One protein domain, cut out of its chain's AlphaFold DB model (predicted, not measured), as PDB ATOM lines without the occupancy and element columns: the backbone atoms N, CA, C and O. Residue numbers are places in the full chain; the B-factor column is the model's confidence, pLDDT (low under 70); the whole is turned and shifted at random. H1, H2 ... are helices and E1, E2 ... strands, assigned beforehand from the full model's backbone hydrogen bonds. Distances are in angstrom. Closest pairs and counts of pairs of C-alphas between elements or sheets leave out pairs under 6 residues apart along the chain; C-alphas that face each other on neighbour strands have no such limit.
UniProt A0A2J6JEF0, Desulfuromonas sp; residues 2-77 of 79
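AT A GLANCE: This is residues 2 to 77 of the 79 residues of a protein of Desulfuromonas sp (UniProt A0A2J6JEF0). A small body is made of one long helix, H3, packed on a tiny sheet of two parallel strands, E1 and E2. From it an open arm makes the length of the model: H1 leads away to H2 at the far end, and residues 17 to 25 fold back to E1, while H4 lies off to another side of the body, apart from H3. The printed part has 76 residues, with four named helices and two named strands in the order H1, H2, E1, H3, E2, H4; the class is mostly helix. It is loose, with a radius of gyration of the C-alphas of 15.1 A, and elongated, with spans of 43 by 26 by 18 A.

HOW THE PARTS SIT: H1, residues 2 to 7, and H2, residues 13 to 16, are apart, though a tight link of five residues joins them. After a short link comes E1, residues 26 to 28, and H1 is apart from it. H3, residues 38 to 54, has 16 pairs of C-alphas within 8 A of E1, the closest being those of Gly 27 and Leu 49 at 3.7 A. E2, residues 60 to 62, follows H3 by a tight link, and the closest C-alphas of the two are those of Ala 48 and Val 61, 5.4 A apart. E1 and E2 are parallel neighbours, with 16 degrees between their directions; N 28 and O 61 are 2.9 A apart and N 61 and O 26 are 2.9 A apart, within hydrogen-bond range. E1, H3 and E2 form a strand-helix-strand unit, two parallel neighbour strands with a helix between them along the chain, and its crossover is left-handed. H4, residues 69 to 75, is apart from H1, H2, E1 and H3. In H1 and H3 every O i to N i+4 pair is within hydrogen-bond range; in H4 it is 1 of 3, with 1 of 4 O i to N i+3 pairs, and H2 is too short for an O i to N i+4 pair.

IN THESE COORDINATES: H1 begins at C-alpha 2, (-29.806, 42.409, 52.843), and is 8.8 A long; H2 is 5.1 A long. E1 and E2 each measure 6.7 A. H3 runs 24.5 A from C-alpha 38 at (-37.197, 25.635, 35.717) to C-alpha 54 at (-20.677, 28.004, 53.629). H4, 10.3 A long, ends at C-alpha 75, (-17.677, 20.424, 46.014).

THE WHOLE: The two C-alphas farthest apart are those of Gln 15 and Lys 36, at 44.4 A. The printed part has no cut, and no link is long. The mean pLDDT of the printed part is 87.9; residues 67 to 77 are under 70, and H4 has a mean of 55.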
ATOM      1  N   ARG A   2     -30.548  43.109  51.767       95.12
ATOM      2  CA  ARG A   2     -29.806  42.409  52.843       95.12
ATOM      3  C   ARG A   2     -29.320  43.317  53.983       95.12
ATOM      4  O   ARG A   2     -29.499  42.977  55.145       95.12
ATOM      5  N   GLN A   3     -28.762  44.482  53.646       92.31
ATOM      6  CA  GLN A   3     -28.302  45.473  54.629       92.31
ATOM      7  C   GLN A   3     -29.436  45.998  55.519       92.31
ATOM      8  O   GLN A   3     -29.225  46.190  56.707       92.31
ATOM      9  N   CYS A   4     -30.639  46.179  54.963       93.81
ATOM     10  CA  CYS A   4     -31.802  46.636  55.724       93.81
ATOM     11  C   CYS A   4     -32.189  45.612  56.796       93.81
ATOM     12  O   CYS A   4     -32.369  45.983  57.944       93.81
ATOM     13  N   VAL A   5     -32.238  44.321  56.442       92.94
ATOM     14  CA  VAL A   5     -32.545  43.250  57.408       92.94
ATOM     15  C   VAL A   5     -31.461  43.131  58.476       92.94
ATOM     16  O   VAL A   5     -31.782  42.975  59.645       92.94
ATOM     17  N   ALA A   6     -30.187  43.250  58.094       92.38
ATOM     18  CA  ALA A   6     -29.077  43.173  59.045       92.38
ATOM     19  C   ALA A   6     -29.037  44.346  60.043       92.38
ATOM     20  O   ALA A   6     -28.477  44.200  61.127       92.38
ATOM     21  N   ALA A   7     -29.590  45.505  59.672       91.31
ATOM     22  CA  ALA A   7     -29.648  46.692  60.522       91.31
ATOM     23  C   ALA A   7     -30.889  46.733  61.430       91.31
ATOM     24  O   ALA A   7     -30.923  47.519  62.378       91.31
ATOM     25  N   GLU A   8     -31.900  45.916  61.138       91.50
ATOM     26  CA  GLU A   8     -33.161  45.915  61.870       91.50
ATOM     27  C   GLU A   8     -33.001  45.256  63.244       91.50
ATOM     28  O   GLU A   8     -32.363  44.208  63.384       91.50
ATOM     29  N   LYS A   9     -33.600  45.871  64.269       88.44
ATOM     30  CA  LYS A   9     -33.584  45.343  65.633       88.44
ATOM     31  C   LYS A   9     -34.943  44.768  65.995       88.44
ATOM     32  O   LYS A   9     -35.936  45.486  66.038       88.44
ATOM     33  N   PHE A  10     -34.967  43.486  66.337       87.19
ATOM     34  CA  PHE A  10     -36.173  42.785  66.762       87.19
ATOM     35  C   PHE A  10     -36.142  42.522  68.267       87.19
ATOM     36  O   PHE A  10     -35.110  42.150  68.835       87.19
ATOM     37  N   THR A  11     -37.289  42.677  68.925       92.50
ATOM     38  CA  THR A  11     -37.435  42.341  70.345       92.50
ATOM     39  C   THR A  11     -37.041  40.882  70.591       92.50
ATOM     40  O   THR A  11     -37.562  39.979  69.942       92.50
ATOM     41  N   GLY A  12     -36.127  40.647  71.536       88.38
ATOM     42  CA  GLY A  12     -35.668  39.301  71.904       88.38
ATOM     43  C   GLY A  12     -34.576  38.705  71.003       88.38
ATOM     44  O   GLY A  12     -34.242  37.526  71.146       88.38
ATOM     45  N   MET A  13     -34.014  39.471  70.057       89.88
ATOM     46  CA  MET A  13     -32.987  38.952  69.141       89.88
ATOM     47  C   MET A  13     -31.664  38.609  69.836       89.88
ATOM     48  O   MET A  13     -31.022  37.634  69.458       89.88
ATOM     49  N   GLU A  14     -31.280  39.355  70.875       88.56
ATOM     50  CA  GLU A  14     -30.033  39.130  71.625       88.56
ATOM     51  C   GLU A  14     -30.028  37.773  72.344       88.56
ATOM     52  O   GLU A  14     -28.978  37.160  72.508       88.56
ATOM     53  N   GLN A  15     -31.206  37.293  72.753       91.44
ATOM     54  CA  GLN A  15     -31.373  36.030  73.471       91.44
ATOM     55  C   GLN A  15     -31.650  34.849  72.529       91.44
ATOM     56  O   GLN A  15     -31.300  33.718  72.854       91.44
ATOM     57  N   SER A  16     -32.315  35.092  71.394       89.31
ATOM     58  CA  SER A  16     -32.811  34.026  70.510       89.31
ATOM     59  C   SER A  16     -31.916  33.724  69.312       89.31
ATOM     60  O   SER A  16     -32.027  32.636  68.749       89.31
ATOM     61  N   GLN A  17     -31.053  34.657  68.897       89.69
ATOM     62  CA  GLN A  17     -30.241  34.504  67.692       89.69
ATOM     63  C   GLN A  17     -28.761  34.321  68.030       89.69
ATOM     64  O   GLN A  17     -28.216  35.074  68.844       89.69
ATOM     65  N   PRO A  18     -28.065  33.387  67.362       83.38
ATOM     66  CA  PRO A  18     -26.611  33.343  67.399       83.38
ATOM     67  C   PRO A  18     -26.030  34.708  67.009       83.38
ATOM     68  O   PRO A  18     -26.431  35.291  66.003       83.38
ATOM     69  N   LEU A  19     -25.092  35.216  67.812       86.31
ATOM     70  CA  LEU A  19     -24.456  36.533  67.631       86.31
ATOM     71  C   LEU A  19     -25.416  37.735  67.734       86.31
ATOM     72  O   LEU A  19     -25.032  38.849  67.386       86.31
ATOM     73  N   GLY A  20     -26.651  37.532  68.207       89.50
ATOM     74  CA  GLY A  20     -27.631  38.601  68.401       89.50
ATOM     75  C   GLY A  20     -28.044  39.310  67.110       89.50
ATOM     76  O   GLY A  20     -28.460  40.463  67.168       89.50
ATOM     77  N   MET A  21     -27.909  38.660  65.948       89.75
ATOM     78  CA  MET A  21     -28.157  39.275  64.641       89.75
ATOM     79  C   MET A  21     -28.896  38.338  63.685       89.75
ATOM     80  O   MET A  21     -28.648  37.134  63.650       89.75
ATOM     81  N   VAL A  22     -29.768  38.912  62.855       92.56
ATOM     82  CA  VAL A  22     -30.434  38.212  61.748       92.56
ATOM     83  C   VAL A  22     -29.887  38.758  60.440       92.56
ATOM     84  O   VAL A  22     -29.801  39.965  60.242       92.56
ATOM     85  N   THR A  23     -29.510  37.868  59.527       94.69
ATOM     86  CA  THR A  23     -29.023  38.252  58.198       94.69
ATOM     87  C   THR A  23     -29.612  37.357  57.120       94.69
ATOM     88  O   THR A  23     -30.156  36.291  57.403       94.69
ATOM     89  N   LEU A  24     -29.485  37.789  55.867       96.00
ATOM     90  CA  LEU A  24     -29.923  37.027  54.704       96.00
ATOM     91  C   LEU A  24     -28.713  36.541  53.908       96.00
ATOM     92  O   LEU A  24     -27.830  37.335  53.569       96.00
ATOM     93  N   SER A  25     -28.717  35.251  53.581       96.81
ATOM     94  CA  SER A  25     -27.879  34.671  52.527       96.81
ATOM     95  C   SER A  25     -28.789  34.323  51.356       96.81
ATOM     96  O   SER A  25     -29.896  33.842  51.595       96.81
ATOM     97  N   LEU A  26     -28.369  34.621  50.132       97.19
ATOM     98  CA  LEU A  26     -29.199  34.504  48.931       97.19
ATOM     99  C   LEU A  26     -28.419  33.785  47.830       97.19
ATOM    100  O   LEU A  26     -27.235  34.065  47.650       97.19
ATOM    101  N   GLY A  27     -29.099  32.906  47.099       96.94
ATOM    102  CA  GLY A  27     -28.619  32.298  45.862       96.94
ATOM    103  C   GLY A  27     -29.467  32.762  44.685       96.94
ATOM    104  O   GLY A  27     -30.671  32.971  44.847       96.94
ATOM    105  N   VAL A  28     -28.838  32.987  43.535       97.00
ATOM    106  CA  VAL A  28     -29.487  33.504  42.326       97.00
ATOM    107  C   VAL A  28     -29.065  32.666  41.126       97.00
ATOM    108  O   VAL A  28     -27.880  32.380  40.982       97.00
ATOM    109  N   SER A  29     -30.028  32.327  40.271       96.69
ATOM    110  CA  SER A  29     -29.822  31.783  38.926       96.69
ATOM    111  C   SER A  29     -30.636  32.588  37.902       96.69
ATOM    112  O   SER A  29     -31.616  33.255  38.256       96.69
ATOM    113  N   GLU A  30     -30.219  32.563  36.640       96.25
ATOM    114  CA  GLU A  30     -30.771  33.357  35.545       96.25
ATOM    115  C   GLU A  30     -31.339  32.475  34.422       96.25
ATOM    116  O   GLU A  30     -30.619  31.746  33.741       96.25
ATOM    117  N   PHE A  31     -32.638  32.614  34.139       95.94
ATOM    118  CA  PHE A  31     -33.220  32.106  32.893       95.94
ATOM    119  C   PHE A  31     -32.959  33.090  31.737       95.94
ATOM    120  O   PHE A  31     -33.225  34.282  31.903       95.94
ATOM    121  N   PRO A  32     -32.584  32.632  30.527       95.50
ATOM    122  CA  PRO A  32     -32.293  31.250  30.136       95.50
ATOM    123  C   PRO A  32     -30.794  30.903  30.183       95.50
ATOM    124  O   PRO A  32     -30.408  29.880  29.621       95.50
ATOM    125  N   ASN A  33     -29.953  31.782  30.740       94.25
ATOM    126  CA  ASN A  33     -28.496  31.678  30.651       94.25
ATOM    127  C   ASN A  33     -27.948  30.471  31.421       94.25
ATOM    128  O   ASN A  33     -27.117  29.747  30.880       94.25
ATOM    129  N   ASP A  34     -28.451  30.232  32.631       94.12
ATOM    130  CA  ASP A  34     -28.001  29.134  33.488       94.12
ATOM    131  C   ASP A  34     -28.692  27.809  33.139       94.12
ATOM    132  O   ASP A  34     -28.064  26.756  33.145       94.12
ATOM    133  N   SER A  35     -29.987  27.853  32.813       95.75
ATOM    134  CA  SER A  35     -30.731  26.727  32.238       95.75
ATOM    135  C   SER A  35     -32.056  27.194  31.623       95.75
ATOM    136  O   SER A  35     -32.576  28.275  31.919       95.75
ATOM    137  N   LYS A  36     -32.616  26.358  30.742       97.31
ATOM    138  CA  LYS A  36     -33.974  26.501  30.193       97.31
ATOM    139  C   LYS A  36     -35.015  25.651  30.926       97.31
ATOM    140  O   LYS A  36     -36.202  25.801  30.641       97.31
ATOM    141  N   ASP A  37     -34.593  24.772  31.832       98.06
ATOM    142  CA  ASP A  37     -35.476  24.007  32.709       98.06
ATOM    143  C   ASP A  37     -35.637  24.747  34.043       98.06
ATOM    144  O   ASP A  37     -34.665  25.121  34.699       98.06
ATOM    145  N   ILE A  38     -36.885  24.966  34.455       97.50
ATOM    146  CA  ILE A  38     -37.197  25.635  35.717       97.50
ATOM    147  C   ILE A  38     -36.713  24.838  36.934       97.50
ATOM    148  O   ILE A  38     -36.285  25.441  37.915       97.50
ATOM    149  N   TYR A  39     -36.764  23.504  36.891       97.88
ATOM    150  CA  TYR A  39     -36.329  22.675  38.015       97.88
ATOM    151  C   TYR A  39     -34.817  22.741  38.191       97.88
ATOM    152  O   TYR A  39     -34.333  22.837  39.316       97.88
ATOM    153  N   GLU A  40     -34.084  22.761  37.079       96.56
ATOM    154  CA  GLU A  40     -32.640  22.951  37.097       96.56
ATOM    155  C   GLU A  40     -32.284  24.354  37.597       96.56
ATOM    156  O   GLU A  40     -31.473  24.483  38.503       96.56
ATOM    157  N   LEU A  41     -32.956  25.412  37.127       96.81
ATOM    158  CA  LEU A  41     -32.725  26.770  37.637       96.81
ATOM    159  C   LEU A  41     -32.920  26.897  39.149       96.81
ATOM    160  O   LEU A  41     -32.138  27.591  39.804       96.81
ATOM    161  N   LEU A  42     -33.947  26.251  39.705       97.88
ATOM    162  CA  LEU A  42     -34.177  26.235  41.150       97.88
ATOM    163  C   LEU A  42     -33.033  25.531  41.886       97.88
ATOM    164  O   LEU A  42     -32.529  26.073  42.868       97.88
ATOM    165  N   ASP A  43     -32.584  24.380  41.382       96.69
ATOM    166  CA  ASP A  43     -31.448  23.652  41.951       96.69
ATOM    167  C   ASP A  43     -30.159  24.494  41.916       96.69
ATOM    168  O   ASP A  43     -29.445  24.588  42.913       96.69
ATOM    169  N   LEU A  44     -29.891  25.205  40.816       95.94
ATOM    170  CA  LEU A  44     -28.727  26.092  40.700       95.94
ATOM    171  C   LEU A  44     -28.800  27.277  41.680       95.94
ATOM    172  O   LEU A  44     -27.800  27.610  42.324       95.94
ATOM    173  N   ALA A  45     -29.979  27.882  41.859       96.75
ATOM    174  CA  ALA A  45     -30.179  28.933  42.859       96.75
ATOM    175  C   ALA A  45     -29.976  28.406  44.290       96.75
ATOM    176  O   ALA A  45     -29.339  29.079  45.106       96.75
ATOM    177  N   ASP A  46     -30.453  27.199  44.597       97.12
ATOM    178  CA  ASP A  46     -30.262  26.568  45.905       97.12
ATOM    179  C   ASP A  46     -28.791  26.218  46.166       97.12
ATOM    180  O   ASP A  46     -28.279  26.467  47.264       97.12
ATOM    181  N   ARG A  47     -28.062  25.735  45.154       95.38
ATOM    182  CA  ARG A  47     -26.612  25.516  45.251       95.38
ATOM    183  C   ARG A  47     -25.861  26.824  45.494       95.38
ATOM    184  O   ARG A  47     -25.027  26.891  46.398       95.38
ATOM    185  N   ALA A  48     -26.193  27.890  44.767       96.12
ATOM    186  CA  ALA A  48     -25.629  29.218  45.007       96.12
ATOM    187  C   ALA A  48     -25.929  29.717  46.437       96.12
ATOM    188  O   ALA A  48     -25.051  30.246  47.122       96.12
ATOM    189  N   LEU A  49     -27.144  29.483  46.943       96.69
ATOM    190  CA  LEU A  49     -27.524  29.810  48.321       96.69
ATOM    191  C   LEU A  49     -26.700  29.013  49.337       96.69
ATOM    192  O   LEU A  49     -26.304  29.553  50.375       96.69
ATOM    193  N   TYR A  50     -26.451  27.734  49.065       95.75
ATOM    194  CA  TYR A  50     -25.618  26.897  49.915       95.75
ATOM    195  C   TYR A  50     -24.183  27.432  49.974       95.75
ATOM    196  O   TYR A  50     -23.663  27.663  51.067       95.75
ATOM    197  N   LEU A  51     -23.594  27.786  48.828       94.62
ATOM    198  CA  LEU A  51     -22.284  28.442  48.770       94.62
ATOM    199  C   LEU A  51     -22.267  29.762  49.548       94.62
ATOM    200  O   LEU A  51     -21.306  30.035  50.267       94.62
ATOM    201  N   ALA A  52     -23.334  30.563  49.474       95.38
ATOM    202  CA  ALA A  52     -23.451  31.783  50.268       95.38
ATOM    203  C   ALA A  52     -23.383  31.494  51.777       95.38
ATOM    204  O   ALA A  52     -22.787  32.275  52.524       95.38
ATOM    205  N   LYS A  53     -23.983  30.386  52.231       94.50
ATOM    206  CA  LYS A  53     -23.985  29.972  53.640       94.50
ATOM    207  C   LYS A  53     -22.625  29.443  54.095       94.50
ATOM    208  O   LYS A  53     -22.171  29.858  55.162       94.50
ATOM    209  N   GLU A  54     -21.981  28.597  53.298       94.19
ATOM    210  CA  GLU A  54     -20.677  28.004  53.629       94.19
ATOM    211  C   GLU A  54     -19.551  29.041  53.599       94.19
ATOM    212  O   GLU A  54     -18.708  29.088  54.490       94.19
ATOM    213  N   ASN A  55     -19.600  29.986  52.660       91.19
ATOM    214  CA  ASN A  55     -18.580  31.024  52.525       91.19
ATOM    215  C   ASN A  55     -18.782  32.205  53.492       91.19
ATOM    216  O   ASN A  55     -18.489  33.347  53.158       91.19
ATOM    217  N   GLY A  56     -19.284  31.965  54.705       90.88
ATOM    218  CA  GLY A  56     -19.377  32.983  55.760       90.88
ATOM    219  C   GLY A  56     -20.720  33.709  55.865       90.88
ATOM    220  O   GLY A  56     -20.804  34.707  56.582       90.88
ATOM    221  N   ARG A  57     -21.776  33.201  55.210       94.94
ATOM    222  CA  ARG A  57     -23.150  33.735  55.273       94.94
ATOM    223  C   ARG A  57     -23.212  35.212  54.869       94.94
ATOM    224  O   ARG A  57     -22.274  35.751  54.279       94.94
ATOM    225  N   ASN A  58     -24.363  35.842  55.133       95.31
ATOM    226  CA  ASN A  58     -24.643  37.255  54.892       95.31
ATOM    227  C   ASN A  58     -24.023  37.727  53.565       95.31
ATOM    228  O   ASN A  58     -23.232  38.674  53.530       95.31
ATOM    229  N   ARG A  59     -24.372  37.040  52.470       95.44
ATOM    230  CA  ARG A  59     -23.947  37.359  51.101       95.44
ATOM    231  C   ARG A  59     -24.980  36.918  50.076       95.44
ATOM    232  O   ARG A  59     -25.854  36.110  50.380       95.44
ATOM    233  N   THR A  60     -24.881  37.492  48.890       96.00
ATOM    234  CA  THR A  60     -25.578  36.985  47.710       96.00
ATOM    235  C   THR A  60     -24.539  36.279  46.860       96.00
ATOM    236  O   THR A  60     -23.423  36.783  46.769       96.00
ATOM    237  N   VAL A  61     -24.905  35.132  46.304       95.88
ATOM    238  CA  VAL A  61     -24.103  34.399  45.331       95.88
ATOM    239  C   VAL A  61     -24.955  34.203  44.086       95.88
ATOM    240  O   VAL A  61     -26.090  33.736  44.178       95.88
ATOM    241  N   VAL A  62     -24.414  34.593  42.944       95.88
ATOM    242  CA  VAL A  62     -24.986  34.379  41.620       95.88
ATOM    243  C   VAL A  62     -24.290  33.174  40.997       95.88
ATOM    244  O   VAL A  62     -23.057  33.117  40.943       95.88
ATOM    245  N   TRP A  63     -25.085  32.199  40.561       94.00
ATOM    246  CA  TRP A  63     -24.595  31.015  39.870       94.00
ATOM    247  C   TRP A  63     -23.783  31.406  38.624       94.00
ATOM    248  O   TRP A  63     -24.081  32.402  37.971       94.00
ATOM    249  N   GLY A  64     -22.695  30.680  38.351       85.94
ATOM    250  CA  GLY A  64     -21.817  30.904  37.193       85.94
ATOM    251  C   GLY A  64     -20.962  32.185  37.211       85.94
ATOM    252  O   GLY A  64     -19.961  32.244  36.502       85.94
ATOM    253  N   VAL A  65     -21.304  33.194  38.023       83.94
ATOM    254  CA  VAL A  65     -20.584  34.481  38.090       83.94
ATOM    255  C   VAL A  65     -19.635  34.545  39.283       83.94
ATOM    256  O   VAL A  65     -18.467  34.890  39.126       83.94
ATOM    257  N   ASP A  66     -20.126  34.214  40.480       78.94
ATOM    258  CA  ASP A  66     -19.347  34.367  41.716       78.94
ATOM    259  C   ASP A  66     -18.438  33.157  42.005       78.94
ATOM    260  O   ASP A  66     -17.490  33.268  42.784       78.94
ATOM    261  N   PHE A  67     -18.708  32.010  41.371       68.25
ATOM    262  CA  PHE A  67     -17.918  30.783  41.489       68.25
ATOM    263  C   PHE A  67     -17.788  30.115  40.111       68.25
ATOM    264  O   PHE A  67     -18.744  29.476  39.665       68.25
ATOM    265  N   PRO A  68     -16.642  30.265  39.424       58.47
ATOM    266  CA  PRO A  68     -16.408  29.586  38.153       58.47
ATOM    267  C   PRO A  68     -16.386  28.059  38.341       58.47
ATOM    268  O   PRO A  68     -16.033  27.560  39.414       58.47
ATOM    269  N   GLU A  69     -16.764  27.320  37.290       56.66
ATOM    270  CA  GLU A  69     -16.986  25.858  37.279       56.66
ATOM    271  C   GLU A  69     -15.864  25.014  37.912       56.66
ATOM    272  O   GLU A  69     -16.133  23.942  38.454       56.66
ATOM    273  N   GLU A  70     -14.629  25.513  37.931       56.94
ATOM    274  CA  GLU A  70     -13.451  24.845  38.504       56.94
ATOM    275  C   GLU A  70     -13.562  24.578  40.019       56.94
ATOM    276  O   GLU A  70     -12.980  23.618  40.516       56.94
ATOM    277  N   VAL A  71     -14.352  25.363  40.762       56.12
ATOM    278  CA  VAL A  71     -14.585  25.164  42.212       56.12
ATOM    279  C   VAL A  71     -15.783  24.228  42.477       56.12
ATOM    280  O   VAL A  71     -15.900  23.600  43.535       56.12
ATOM    281  N   LEU A  72     -16.677  24.082  41.495       57.12
ATOM    282  CA  LEU A  72     -17.893  23.269  41.598       57.12
ATOM    283  C   LEU A  72     -17.609  21.767  41.408       57.12
ATOM    284  O   LEU A  72     -18.317  20.932  41.982       57.12
ATOM    285  N   SER A  73     -16.542  21.413  40.681       53.00
ATOM    286  CA  SER A  73     -16.098  20.018  40.538       53.00
ATOM    287  C   SER A  73     -15.552  19.411  41.834       53.00
ATOM    288  O   SER A  73     -15.689  18.207  42.037       53.00
ATOM    289  N   GLU A  74     -14.982  20.214  42.739       51.84
ATOM    290  CA  GLU A  74     -14.449  19.721  44.023       51.84
ATOM    291  C   GLU A  74     -15.538  19.575  45.098       51.84
ATOM    292  O   GLU A  74     -15.492  18.668  45.927       51.84
ATOM    293  N   SER A  75     -16.576  20.411  45.037       52.28
ATOM    294  CA  SER A  75     -17.677  20.424  46.014       52.28
ATOM    295  C   SER A  75     -18.651  19.245  45.851       52.28
ATOM    296  O   SER A  75     -19.408  18.935  46.767       52.28
ATOM    297  N   SER A  76     -18.625  18.567  44.697       46.09
ATOM    298  CA  SER A  76     -19.482  17.409  44.399       46.09
ATOM    299  C   SER A  76     -18.949  16.086  44.980       46.09
ATOM    300  O   SER A  76     -19.608  15.058  44.855       46.09
ATOM    301  N   VAL A  77     -17.761  16.086  45.606       47.22
ATOM    302  CA  VAL A  77     -17.092  14.865  46.111       47.22
ATOM    303  C   VAL A  77     -17.376  14.594  47.598       47.22
ATOM    304  O   VAL A  77     -17.096  13.505  48.093       47.22
TER     305      VAL A  77